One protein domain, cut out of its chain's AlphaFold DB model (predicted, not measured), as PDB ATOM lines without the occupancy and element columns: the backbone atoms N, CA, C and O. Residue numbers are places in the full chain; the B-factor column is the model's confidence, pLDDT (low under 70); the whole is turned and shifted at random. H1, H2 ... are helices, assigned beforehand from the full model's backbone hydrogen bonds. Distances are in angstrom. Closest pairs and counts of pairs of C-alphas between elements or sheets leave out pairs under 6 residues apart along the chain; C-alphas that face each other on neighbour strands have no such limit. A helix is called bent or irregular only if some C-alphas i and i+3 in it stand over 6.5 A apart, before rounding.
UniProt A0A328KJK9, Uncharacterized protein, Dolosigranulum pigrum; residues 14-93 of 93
ATOM      1  N   PHE A  14      18.361  44.279 -17.793       84.00
ATOM      2  CA  PHE A  14      18.128  43.541 -16.550       84.00
ATOM      3  C   PHE A  14      19.321  42.640 -16.180       84.00
ATOM      4  O   PHE A  14      19.767  42.642 -15.035       84.00
ATOM      5  N   LEU A  15      19.914  41.966 -17.172       83.88
ATOM      6  CA  LEU A  15      21.114  41.140 -17.001       83.88
ATOM      7  C   LEU A  15      22.337  41.956 -16.567       83.88
ATOM      8  O   LEU A  15      23.079  41.525 -15.690       83.88
ATOM      9  N   SER A  16      22.531  43.151 -17.134       83.56
ATOM     10  CA  SER A  16      23.648  44.023 -16.760       83.56
ATOM     11  C   SER A  16      23.502  44.558 -15.329       83.56
ATOM     12  O   SER A  16      24.479  44.589 -14.580       83.56
ATOM     13  N   LYS A  17      22.275  44.873 -14.886       87.12
ATOM     14  CA  LYS A  17      21.994  45.225 -13.480       87.12
ATOM     15  C   LYS A  17      22.319  44.072 -12.531       87.12
ATOM     16  O   LYS A  17      22.933  44.309 -11.495       87.12
ATOM     17  N   ILE A  18      21.951  42.841 -12.899       87.81
ATOM     18  CA  ILE A  18      22.280  41.639 -12.121       87.81
ATOM     19  C   ILE A  18      23.795  41.441 -12.039       87.81
ATOM     20  O   ILE A  18      24.301  41.221 -10.946       87.81
ATOM     21  N   ALA A  19      24.523  41.575 -13.152       85.12
ATOM     22  CA  ALA A  19      25.981  41.449 -13.169       85.12
ATOM     23  C   ALA A  19      26.674  42.513 -12.295       85.12
ATOM     24  O   ALA A  19      27.619  42.213 -11.572       85.12
ATOM     25  N   HIS A  20      26.183  43.756 -12.297       86.62
ATOM     26  CA  HIS A  20      26.695  44.786 -11.389       86.62
ATOM     27  C   HIS A  20      26.398  44.445  -9.919       86.62
ATOM     28  O   HIS A  20      27.272  44.590  -9.067       86.62
ATOM     29  N   LEU A  21      25.181  43.979  -9.614       88.25
ATOM     30  CA  LEU A  21      24.785  43.574  -8.262       88.25
ATOM     31  C   LEU A  21      25.615  42.395  -7.744       88.25
ATOM     32  O   LEU A  21      26.070  42.444  -6.603       88.25
ATOM     33  N   SER A  22      25.859  41.372  -8.565       87.00
ATOM     34  CA  SER A  22      26.675  40.219  -8.171       87.00
ATOM     35  C   SER A  22      28.123  40.615  -7.890       87.00
ATOM     36  O   SER A  22      28.709  40.134  -6.925       87.00
ATOM     37  N   VAL A  23      28.684  41.553  -8.658       86.94
ATOM     38  CA  VAL A  23      30.036  42.081  -8.417       86.94
ATOM     39  C   VAL A  23      30.122  42.889  -7.126       86.94
ATOM     40  O   VAL A  23      31.079  42.727  -6.372       86.94
ATOM     41  N   ILE A  24      29.116  43.712  -6.828       87.44
ATOM     42  CA  ILE A  24      29.037  44.430  -5.546       87.44
ATOM     43  C   ILE A  24      28.946  43.433  -4.387       87.44
ATOM     44  O   ILE A  24      29.647  43.570  -3.389       87.44
ATOM     45  N   MET A  25      28.115  42.403  -4.536       86.31
ATOM     46  CA  MET A  25      27.943  41.360  -3.531       86.31
ATOM     47  C   MET A  25      29.252  40.592  -3.297       86.31
ATOM     48  O   MET A  25      29.654  40.406  -2.153       86.31
ATOM     49  N   LEU A  26      29.979  40.240  -4.362       84.31
ATOM     50  CA  LEU A  26      31.296  39.607  -4.276       84.31
ATOM     51  C   LEU A  26      32.297  40.482  -3.504       84.31
ATOM     52  O   LEU A  26      33.027  39.973  -2.658       84.31
ATOM     53  N   ALA A  27      32.311  41.793  -3.758       82.31
ATOM     54  CA  ALA A  27      33.195  42.722  -3.057       82.31
ATOM     55  C   ALA A  27      32.896  42.799  -1.549       82.31
ATOM     56  O   ALA A  27      33.822  42.925  -0.752       82.31
ATOM     57  N   LEU A  28      31.626  42.672  -1.149       82.69
ATOM     58  CA  LEU A  28      31.227  42.612   0.262       82.69
ATOM     59  C   LEU A  28      31.645  41.300   0.937       82.69
ATOM     60  O   LEU A  28      31.973  41.309   2.120       82.69
ATOM     61  N   PHE A  29      31.660  40.185   0.199       76.44
ATOM     62  CA  PHE A  29      32.088  38.881   0.721       76.44
ATOM     63  C   PHE A  29      33.610  38.691   0.742       76.44
ATOM     64  O   PHE A  29      34.109  37.892   1.531       76.44
ATOM     65  N   ALA A  30      34.363  39.429  -0.076       73.25
ATOM     66  CA  ALA A  30      35.822  39.341  -0.141       73.25
ATOM     67  C   ALA A  30      36.552  39.466   1.222       73.25
ATOM     68  O   ALA A  30      37.395  38.612   1.497       73.25
ATOM     69  N   PRO A  31      36.250  40.435   2.115       70.75
ATOM     70  CA  PRO A  31      36.923  40.530   3.418       70.75
ATOM     71  C   PRO A  31      36.627  39.347   4.351       70.75
ATOM     72  O   PRO A  31      37.447  39.033   5.210       70.75
ATOM     73  N   PHE A  32      35.508  38.637   4.164       67.56
ATOM     74  CA  PHE A  32      35.203  37.443   4.957       67.56
ATOM     75  C   PHE A  32      36.123  36.261   4.624       67.56
ATOM     76  O   PHE A  32      36.306  35.397   5.473       67.56
ATOM     77  N   VAL A  33      36.770  36.245   3.449       64.56
ATOM     78  CA  VAL A  33      37.825  35.262   3.127       64.56
ATOM     79  C   VAL A  33      38.983  35.370   4.125       64.56
ATOM     80  O   VAL A  33      39.510  34.352   4.561       64.56
ATOM     81  N   SER A  34      39.350  36.595   4.518       58.09
ATOM     82  CA  SER A  34      40.434  36.867   5.474       58.09
ATOM     83  C   SER A  34      40.174  36.244   6.842       58.09
ATOM     84  O   SER A  34      41.082  35.690   7.453       58.09
ATOM     85  N   LEU A  35      38.919  36.304   7.299       58.72
ATOM     86  CA  LEU A  35      38.499  35.785   8.604       58.72
ATOM     87  C   LEU A  35      38.576  34.254   8.690       58.72
ATOM     88  O   LEU A  35      38.562  33.713   9.785       58.72
ATOM     89  N   VAL A  36      38.637  33.558   7.549       55.84
ATOM     90  CA  VAL A  36      38.787  32.095   7.494       55.84
ATOM     91  C   VAL A  36      40.260  31.675   7.533       55.84
ATOM     92  O   VAL A  36      40.565  30.568   7.967       55.84
ATOM     93  N   VAL A  37      41.177  32.535   7.074       51.62
ATOM     94  CA  VAL A  37      42.623  32.242   7.032       51.62
ATOM     95  C   VAL A  37      43.257  32.398   8.415       51.62
ATOM     96  O   VAL A  37      44.109  31.598   8.793       51.62
ATOM     97  N   GLU A  38      42.792  33.364   9.206       51.78
ATOM     98  CA  GLU A  38      43.128  33.454  10.625       51.78
ATOM     99  C   GLU A  38      42.218  32.504  11.414       51.78
ATOM    100  O   GLU A  38      41.062  32.816  11.689       51.78
ATOM    101  N   GLY A  39      42.722  31.323  11.780       50.66
ATOM    102  CA  GLY A  39      42.009  30.284  12.541       50.66
ATOM    103  C   GLY A  39      41.582  30.659  13.974       50.66
ATOM    104  O   GLY A  39      41.586  29.804  14.855       50.66
ATOM    105  N   LEU A  40      41.226  31.919  14.236       47.56
ATOM    106  CA  LEU A  40      40.843  32.452  15.546       47.56
ATOM    107  C   LEU A  40      39.364  32.235  15.889       47.56
ATOM    108  O   LEU A  40      39.009  32.216  17.065       47.56
ATOM    109  N   PHE A  41      38.501  31.998  14.899       43.22
ATOM    110  CA  PHE A  41      37.102  31.643  15.128       43.22
ATOM    111  C   PHE A  41      36.756  30.404  14.304       43.22
ATOM    112  O   PHE A  41      36.596  30.473  13.092       43.22
ATOM    113  N   ASN A  42      36.624  29.260  14.980       45.69
ATOM    114  CA  ASN A  42      36.153  27.971  14.455       45.69
ATOM    115  C   ASN A  42      34.654  28.026  14.071       45.69
ATOM    116  O   ASN A  42      33.836  27.223  14.514       45.69
ATOM    117  N   ILE A  43      34.278  29.054  13.312       49.50
ATOM    118  CA  ILE A  43      32.945  29.356  12.814       49.50
ATOM    119  C   ILE A  43      33.139  29.623  11.322       49.50
ATOM    120  O   ILE A  43      33.436  30.741  10.906       49.50
ATOM    121  N   TYR A  44      33.018  28.581  10.503       50.41
ATOM    122  CA  TYR A  44      33.034  28.714   9.048       50.41
ATOM    123  C   TYR A  44      31.764  29.454   8.600       50.41
ATOM    124  O   TYR A  44      30.769  28.830   8.246       50.41
ATOM    125  N   ILE A  45      31.761  30.791   8.659       55.44
ATOM    126  CA  ILE A  45      30.610  31.603   8.223       55.44
ATOM    127  C   ILE A  45      30.411  31.441   6.708       55.44
ATOM    128  O   ILE A  45      29.278  31.334   6.243       55.44
ATOM    129  N   VAL A  46      31.505  31.371   5.936       59.25
ATOM    130  CA  VAL A  46      31.500  31.050   4.502       59.25
ATOM    131  C   VAL A  46      32.772  30.280   4.148       59.25
ATOM    132  O   VAL A  46      33.878  30.779   4.319       59.25
ATOM    133  N   GLU A  47      32.629  29.066   3.622       66.44
ATOM    134  CA  GLU A  47      33.761  28.279   3.124       66.44
ATOM    135  C   GLU A  47      34.427  28.958   1.905       66.44
ATOM    136  O   GLU A  47      33.712  29.395   0.994       66.44
ATOM    137  N   PRO A  48      35.771  28.955   1.786       68.44
ATOM    138  CA  PRO A  48      36.482  29.572   0.660       68.44
ATOM    139  C   PRO A  48      35.995  29.061  -0.704       68.44
ATOM    140  O   PRO A  48      35.850  29.827  -1.657       68.44
ATOM    141  N   ASN A  49      35.642  27.775  -0.780       75.44
ATOM    142  CA  ASN A  49      35.071  27.151  -1.973       75.44
ATOM    143  C   ASN A  49      33.782  27.831  -2.462       75.44
ATOM    144  O   ASN A  49      33.557  27.930  -3.668       75.44
ATOM    145  N   HIS A  50      32.930  28.308  -1.553       77.50
ATOM    146  CA  HIS A  50      31.692  28.997  -1.918       77.50
ATOM    147  C   HIS A  50      31.974  30.378  -2.519       77.50
ATOM    148  O   HIS A  50      31.296  30.786  -3.463       77.50
ATOM    149  N   ILE A  51      33.025  31.055  -2.054       79.31
ATOM    150  CA  ILE A  51      33.441  32.367  -2.562       79.31
ATOM    151  C   ILE A  51      34.027  32.234  -3.969       79.31
ATOM    152  O   ILE A  51      33.649  32.992  -4.861       79.31
ATOM    153  N   PHE A  52      34.855  31.215  -4.217       81.88
ATOM    154  CA  PHE A  52      35.347  30.926  -5.567       81.88
ATOM    155  C   PHE A  52      34.213  30.553  -6.529       81.88
ATOM    156  O   PHE A  52      34.159  31.076  -7.641       81.88
ATOM    157  N   LYS A  53      33.256  29.711  -6.109       85.06
ATOM    158  CA  LYS A  53      32.064  29.402  -6.923       85.06
ATOM    159  C   LYS A  53      31.276  30.667  -7.270       85.06
ATOM    160  O   LYS A  53      30.881  30.841  -8.422       85.06
ATOM    161  N   PHE A  54      31.086  31.564  -6.303       85.31
ATOM    162  CA  PHE A  54      30.382  32.827  -6.518       85.31
ATOM    163  C   PHE A  54      31.156  33.781  -7.442       85.31
ATOM    164  O   PHE A  54      30.550  34.432  -8.295       85.31
ATOM    165  N   PHE A  55      32.488  33.813  -7.349       86.44
ATOM    166  CA  PHE A  55      33.354  34.546  -8.276       86.44
ATOM    167  C   PHE A  55      33.184  34.058  -9.719       86.44
ATOM    168  O   PHE A  55      32.883  34.861 -10.602       86.44
ATOM    169  N   TYR A  56      33.285  32.748  -9.965       88.81
ATOM    170  CA  TYR A  56      33.098  32.192 -11.309       88.81
ATOM    171  C   TYR A  56      31.686  32.437 -11.847       88.81
ATOM    172  O   TYR A  56      31.530  32.824 -13.005       88.81
ATOM    173  N   LEU A  57      30.658  32.295 -11.006       89.94
ATOM    174  CA  LEU A  57      29.274  32.595 -11.384       89.94
ATOM    175  C   LEU A  57      29.107  34.073 -11.768       89.94
ATOM    176  O   LEU A  57      28.449  34.395 -12.756       89.94
ATOM    177  N   THR A  58      29.768  34.970 -11.038       88.44
ATOM    178  CA  THR A  58      29.786  36.409 -11.319       88.44
ATOM    179  C   THR A  58      30.482  36.731 -12.644       88.44
ATOM    180  O   THR A  58      29.975  37.548 -13.415       88.44
ATOM    181  N   LEU A  59      31.595  36.060 -12.959       90.00
ATOM    182  CA  LEU A  59      32.262  36.198 -14.256       90.00
ATOM    183  C   LEU A  59      31.354  35.737 -15.400       90.00
ATOM    184  O   LEU A  59      31.204  36.462 -16.382       90.00
ATOM    185  N   VAL A  60      30.699  34.581 -15.257       90.50
ATOM    186  CA  VAL A  60      29.752  34.062 -16.256       90.50
ATOM    187  C   VAL A  60      28.591  35.037 -16.469       90.50
ATOM    188  O   VAL A  60      28.247  35.332 -17.612       90.50
ATOM    189  N   LEU A  61      28.034  35.610 -15.398       87.19
ATOM    190  CA  LEU A  61      27.006  36.653 -15.499       87.19
ATOM    191  C   LEU A  61      27.505  37.885 -16.264       87.19
ATOM    192  O   LEU A  61      26.776  38.410 -17.103       87.19
ATOM    193  N   CYS A  62      28.749  38.320 -16.036       86.81
ATOM    194  CA  CYS A  62      29.341  39.429 -16.786       86.81
ATOM    195  C   CYS A  62      29.523  39.096 -18.277       86.81
ATOM    196  O   CYS A  62      29.267  39.955 -19.121       86.81
ATOM    197  N   VAL A  63      29.909  37.855 -18.613       89.75
ATOM    198  CA  VAL A  63      30.001  37.381 -20.009       89.75
ATOM    199  C   VAL A  63      28.626  37.396 -20.676       89.75
ATOM    200  O   VAL A  63      28.479  37.949 -21.766       89.75
ATOM    201  N   ILE A  64      27.605  36.839 -20.017       88.12
ATOM    202  CA  ILE A  64      26.229  36.785 -20.538       88.12
ATOM    203  C   ILE A  64      25.668  38.199 -20.725       88.12
ATOM    204  O   ILE A  64      25.051  38.494 -21.748       88.12
ATOM    205  N   ALA A  65      25.929  39.098 -19.774       86.19
ATOM    206  CA  ALA A  65      25.546  40.503 -19.863       86.19
ATOM    207  C   ALA A  65      26.371  41.305 -20.891       86.19
ATOM    208  O   ALA A  65      26.031  42.454 -21.164       86.19
ATOM    209  N   ARG A  66      27.424  40.712 -21.481       87.31
ATOM    210  CA  ARG A  66      28.391  41.350 -22.397       87.31
ATOM    211  C   ARG A  66      29.088  42.578 -21.797       87.31
ATOM    212  O   ARG A  66      29.524  43.477 -22.517       87.31
ATOM    213  N   GLU A  67      29.243  42.597 -20.479       86.56
ATOM    214  CA  GLU A  67      29.876  43.679 -19.723       86.56
ATOM    215  C   GLU A  67      31.384  43.425 -19.571       86.56
ATOM    216  O   GLU A  67      31.907  43.233 -18.475       86.56
ATOM    217  N   TRP A  68      32.117  43.418 -20.689       84.25
ATOM    218  CA  TRP A  68      33.548  43.068 -20.733       84.25
ATOM    219  C   TRP A  68      34.430  43.926 -19.825       84.25
ATOM    220  O   TRP A  68      35.352  43.424 -19.187       84.25
ATOM    221  N   LYS A  69      34.135  45.228 -19.736       85.38
ATOM    222  CA  LYS A  69      34.870  46.149 -18.855       85.38
ATOM    223  C   LYS A  69      34.697  45.770 -17.389       85.38
ATOM    224  O   LYS A  69      35.636  45.879 -16.608       85.38
ATOM    225  N   LEU A  70      33.496  45.323 -17.041       86.19
ATOM    226  CA  LEU A  70      33.140  44.942 -15.689       86.19
ATOM    227  C   LEU A  70      33.755  43.591 -15.335       86.19
ATOM    228  O   LEU A  70      34.377  43.476 -14.290       86.19
ATOM    229  N   LEU A  71      33.720  42.636 -16.268       88.62
ATOM    230  CA  LEU A  71      34.411  41.352 -16.152       88.62
ATOM    231  C   LEU A  71      35.902  41.526 -15.844       88.62
ATOM    232  O   LEU A  71      36.398  40.964 -14.870       88.62
ATOM    233  N   ILE A  72      36.611  42.318 -16.657       88.00
ATOM    234  CA  ILE A  72      38.053  42.551 -16.490       88.00
ATOM    235  C   ILE A  72      38.324  43.242 -15.149       88.00
ATOM    236  O   ILE A  72      39.224  42.832 -14.416       88.00
ATOM    237  N   GLY A  73      37.524  44.256 -14.804       88.31
ATOM    238  CA  GLY A  73      37.645  44.961 -13.530       88.31
ATOM    239  C   GLY A  73      37.459  44.034 -12.328       88.31
ATOM    240  O   GLY A  73      38.283  44.046 -11.415       88.31
ATOM    241  N   THR A  74      36.427  43.187 -12.345       86.62
ATOM    242  CA  THR A  74      36.167  42.198 -11.291       86.62
ATOM    243  C   THR A  74      37.295  41.182 -11.192       86.62
ATOM    244  O   THR A  74      37.730  40.880 -10.084       86.62
ATOM    245  N   PHE A  75      37.802  40.691 -12.325       88.94
ATOM    246  CA  PHE A  75      38.897  39.725 -12.351       88.94
ATOM    247  C   PHE A  75      40.158  40.296 -11.694       88.94
ATOM    248  O   PHE A  75      40.665  39.723 -10.733       88.94
ATOM    249  N   ILE A  76      40.623  41.465 -12.148       89.19
ATOM    250  CA  ILE A  76      41.824  42.112 -11.599       89.19
ATOM    251  C   ILE A  76      41.635  42.414 -10.110       89.19
ATOM    252  O   ILE A  76      42.491  42.066  -9.302       89.19
ATOM    253  N   THR A  77      40.505  43.023  -9.739       87.00
ATOM    254  CA  THR A  77      40.237  43.415  -8.346       87.00
ATOM    255  C   THR A  77      40.226  42.202  -7.422       87.00
ATOM    256  O   THR A  77      40.840  42.247  -6.362       87.00
ATOM    257  N   PHE A  78      39.582  41.103  -7.827       85.00
ATOM    258  CA  PHE A  78      39.526  39.889  -7.017       85.00
ATOM    259  C   PHE A  78      40.921  39.307  -6.772       85.00
ATOM    260  O   PHE A  78      41.263  39.029  -5.627       85.00
ATOM    261  N   TYR A  79      41.754  39.188  -7.811       84.81
ATOM    262  CA  TYR A  79      43.116  38.669  -7.660       84.81
ATOM    263  C   TYR A  79      44.014  39.587  -6.827       84.81
ATOM    264  O   TYR A  79      44.759  39.095  -5.983       84.81
ATOM    265  N   VAL A  80      43.931  40.906  -7.025       87.81
ATOM    266  CA  VAL A  80      44.705  41.874  -6.232       87.81
ATOM    267  C   VAL A  80      44.318  41.792  -4.756       87.81
ATOM    268  O   VAL A  80      45.196  41.682  -3.905       87.81
ATOM    269  N   VAL A  81      43.017  41.785  -4.448       83.56
ATOM    270  CA  VAL A  81      42.525  41.649  -3.068       83.56
ATOM    271  C   VAL A  81      42.942  40.305  -2.480       83.56
ATOM    272  O   VAL A  81      43.431  40.264  -1.358       83.56
ATOM    273  N   PHE A  82      42.820  39.214  -3.235       78.81
ATOM    274  CA  PHE A  82      43.206  37.886  -2.768       78.81
ATOM    275  C   PHE A  82      44.701  37.798  -2.436       78.81
ATOM    276  O   PHE A  82      45.056  37.313  -1.367       78.81
ATOM    277  N   ILE A  83      45.577  38.315  -3.304       82.75
ATOM    278  CA  ILE A  83      47.027  38.347  -3.056       82.75
ATOM    279  C   ILE A  83      47.347  39.175  -1.810       82.75
ATOM    280  O   ILE A  83      48.143  38.734  -0.986       82.75
ATOM    281  N   LEU A  84      46.717  40.344  -1.648       83.06
ATOM    282  CA  LEU A  84      46.903  41.180  -0.459       83.06
ATOM    283  C   LEU A  84      46.456  40.463   0.819       83.06
ATOM    284  O   LEU A  84      47.167  40.517   1.818       83.06
ATOM    285  N   LEU A  85      45.317  39.766   0.782       76.31
ATOM    286  CA  LEU A  85      44.800  39.006   1.922       76.31
ATOM    287  C   LEU A  85      45.695  37.816   2.283       76.31
ATOM    288  O   LEU A  85      45.994  37.613   3.455       76.31
ATOM    289  N   VAL A  86      46.159  37.052   1.291       74.19
ATOM    290  CA  VAL A  86      47.085  35.930   1.517       74.19
ATOM    291  C   VAL A  86      48.421  36.431   2.060       74.19
ATOM    292  O   VAL A  86      48.961  35.843   2.991       74.19
ATOM    293  N   TRP A  87      48.947  37.528   1.510       77.69
ATOM    294  CA  TRP A  87      50.181  38.136   1.997       77.69
ATOM    295  C   TRP A  87      50.036  38.635   3.437       77.69
ATOM    296  O   TRP A  87      50.909  38.369   4.255       77.69
ATOM    297  N   TYR A  88      48.916  39.283   3.769       73.75
ATOM    298  CA  TYR A  88      48.612  39.693   5.140       73.75
ATOM    299  C   TYR A  88      48.559  38.488   6.090       73.75
ATOM    300  O   TYR A  88      49.247  38.490   7.106       73.75
ATOM    301  N   GLY A  89      47.838  37.423   5.720       68.00
ATOM    302  CA  GLY A  89      47.788  36.188   6.507       68.00
ATOM    303  C   GLY A  89      49.159  35.527   6.699       68.00
ATOM    304  O   GLY A  89      49.433  35.011   7.770       68.00
ATOM    305  N   PHE A  90      50.050  35.583   5.704       68.00
ATOM    306  CA  PHE A  90      51.415  35.049   5.820       68.00
ATOM    307  C   PHE A  90      52.340  35.914   6.691       68.00
ATOM    308  O   PHE A  90      53.228  35.391   7.353       68.00
ATOM    309  N   VAL A  91      52.177  37.240   6.659       70.50
ATOM    310  CA  VAL A  91      53.026  38.178   7.413       70.50
ATOM    311  C   VAL A  91      52.628  38.261   8.889       70.50
ATOM    312  O   VAL A  91      53.499  38.471   9.730       70.50
ATOM    313  N   PHE A  92      51.337  38.125   9.199       63.00
ATOM    314  CA  PHE A  92      50.798  38.310  10.552       63.00
ATOM    315  C   PHE A  92      50.316  37.020  11.240       63.00
ATOM    316  O   PHE A  92      49.980  37.089  12.424       63.00
ATOM    317  N   GLY A  93      50.252  35.889  10.527       54.81
ATOM    318  CA  GLY A  93      49.888  34.574  11.073       54.81
ATOM    319  C   GLY A  93      51.082  33.694  11.413       54.81
ATOM    320  O   GLY A  93      51.988  34.164  12.135       54.81
TER     321      GLY A  93
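Overview. This is residues 14 to 93 of the 93 residues of an uncharacterized protein of Dolosigranulum pigrum (UniProt A0A328KJK9). Three long helices lie side by side in an up-and-down bundle, each running against the one before it in the chain, their centres making a triangle. H1 and H2 form one hairpin, and H3 folds back from the end of H2 to run beside H1; H2 meets H3 near their shared turn alone. The printed part has 80 residues with three named helices in the order H1, H2, H3 and no named strand, so its class is all helix. It is only just compact, close to loose, with a radius of gyration of the C-alphas of 13.7 A, and elongated, spanning 41 by 22 by 15 A.

Arrangement. Begin with the longest helix, H3, residues 68 to 92. It touches H1, residues 14 to 37, the same way at a shallow tilt of 7 degrees; look at the closest C-alphas, those of Ser 34 and Leu 85, 6.0 A apart. With H2, residues 48 to 64, H3 forms a helical hairpin at a shallow tilt of 17 degrees, opposite ways. There, residues 59 to 63 of H2 alone touch residues 68 to 75 of H3, closest at the C-alphas of Cys 62 and Leu 71, 5.5 A apart. H1 and H2 touch as another helical hairpin, opposite ways at a shallow tilt of 19 degrees, closest at the C-alphas of Ala 19 and Cys 62, 5.3 A apart. Every O i to N i+4 pair is within hydrogen-bond range in H2 and H3, but 13 of 20 in H1.

Along the chain. Find C-alpha 68 at (33.548, 43.068, -20.733); from there H3 runs 36.0 A to C-alpha 92 at (50.798, 38.310, 10.552). H1 starts at C-alpha 14, (18.128, 43.541, -16.550), and runs 35.8 A to Val 37, with a kink of 32 degrees near residue 31. It is irregular, but only just: C-alphas 28 and 31 are 6.8 A apart. H2 runs 24.6 A from Pro 48 to Ile 64.

Size, cuts and confidence. The two C-alphas farthest apart are those of Phe 14 and Gly 93, the chain's last residue, at 43.0 A. The printed part has no cut; the link from H1 to H2 is short, with 10 residues, and that from H2 to H3 is tight, with 3. Look in the B-factor column for pLDDT: its mean over the printed part is 77.0, and it is under 70 at residues 32 to 48, 89 to 90 and 92 to 93.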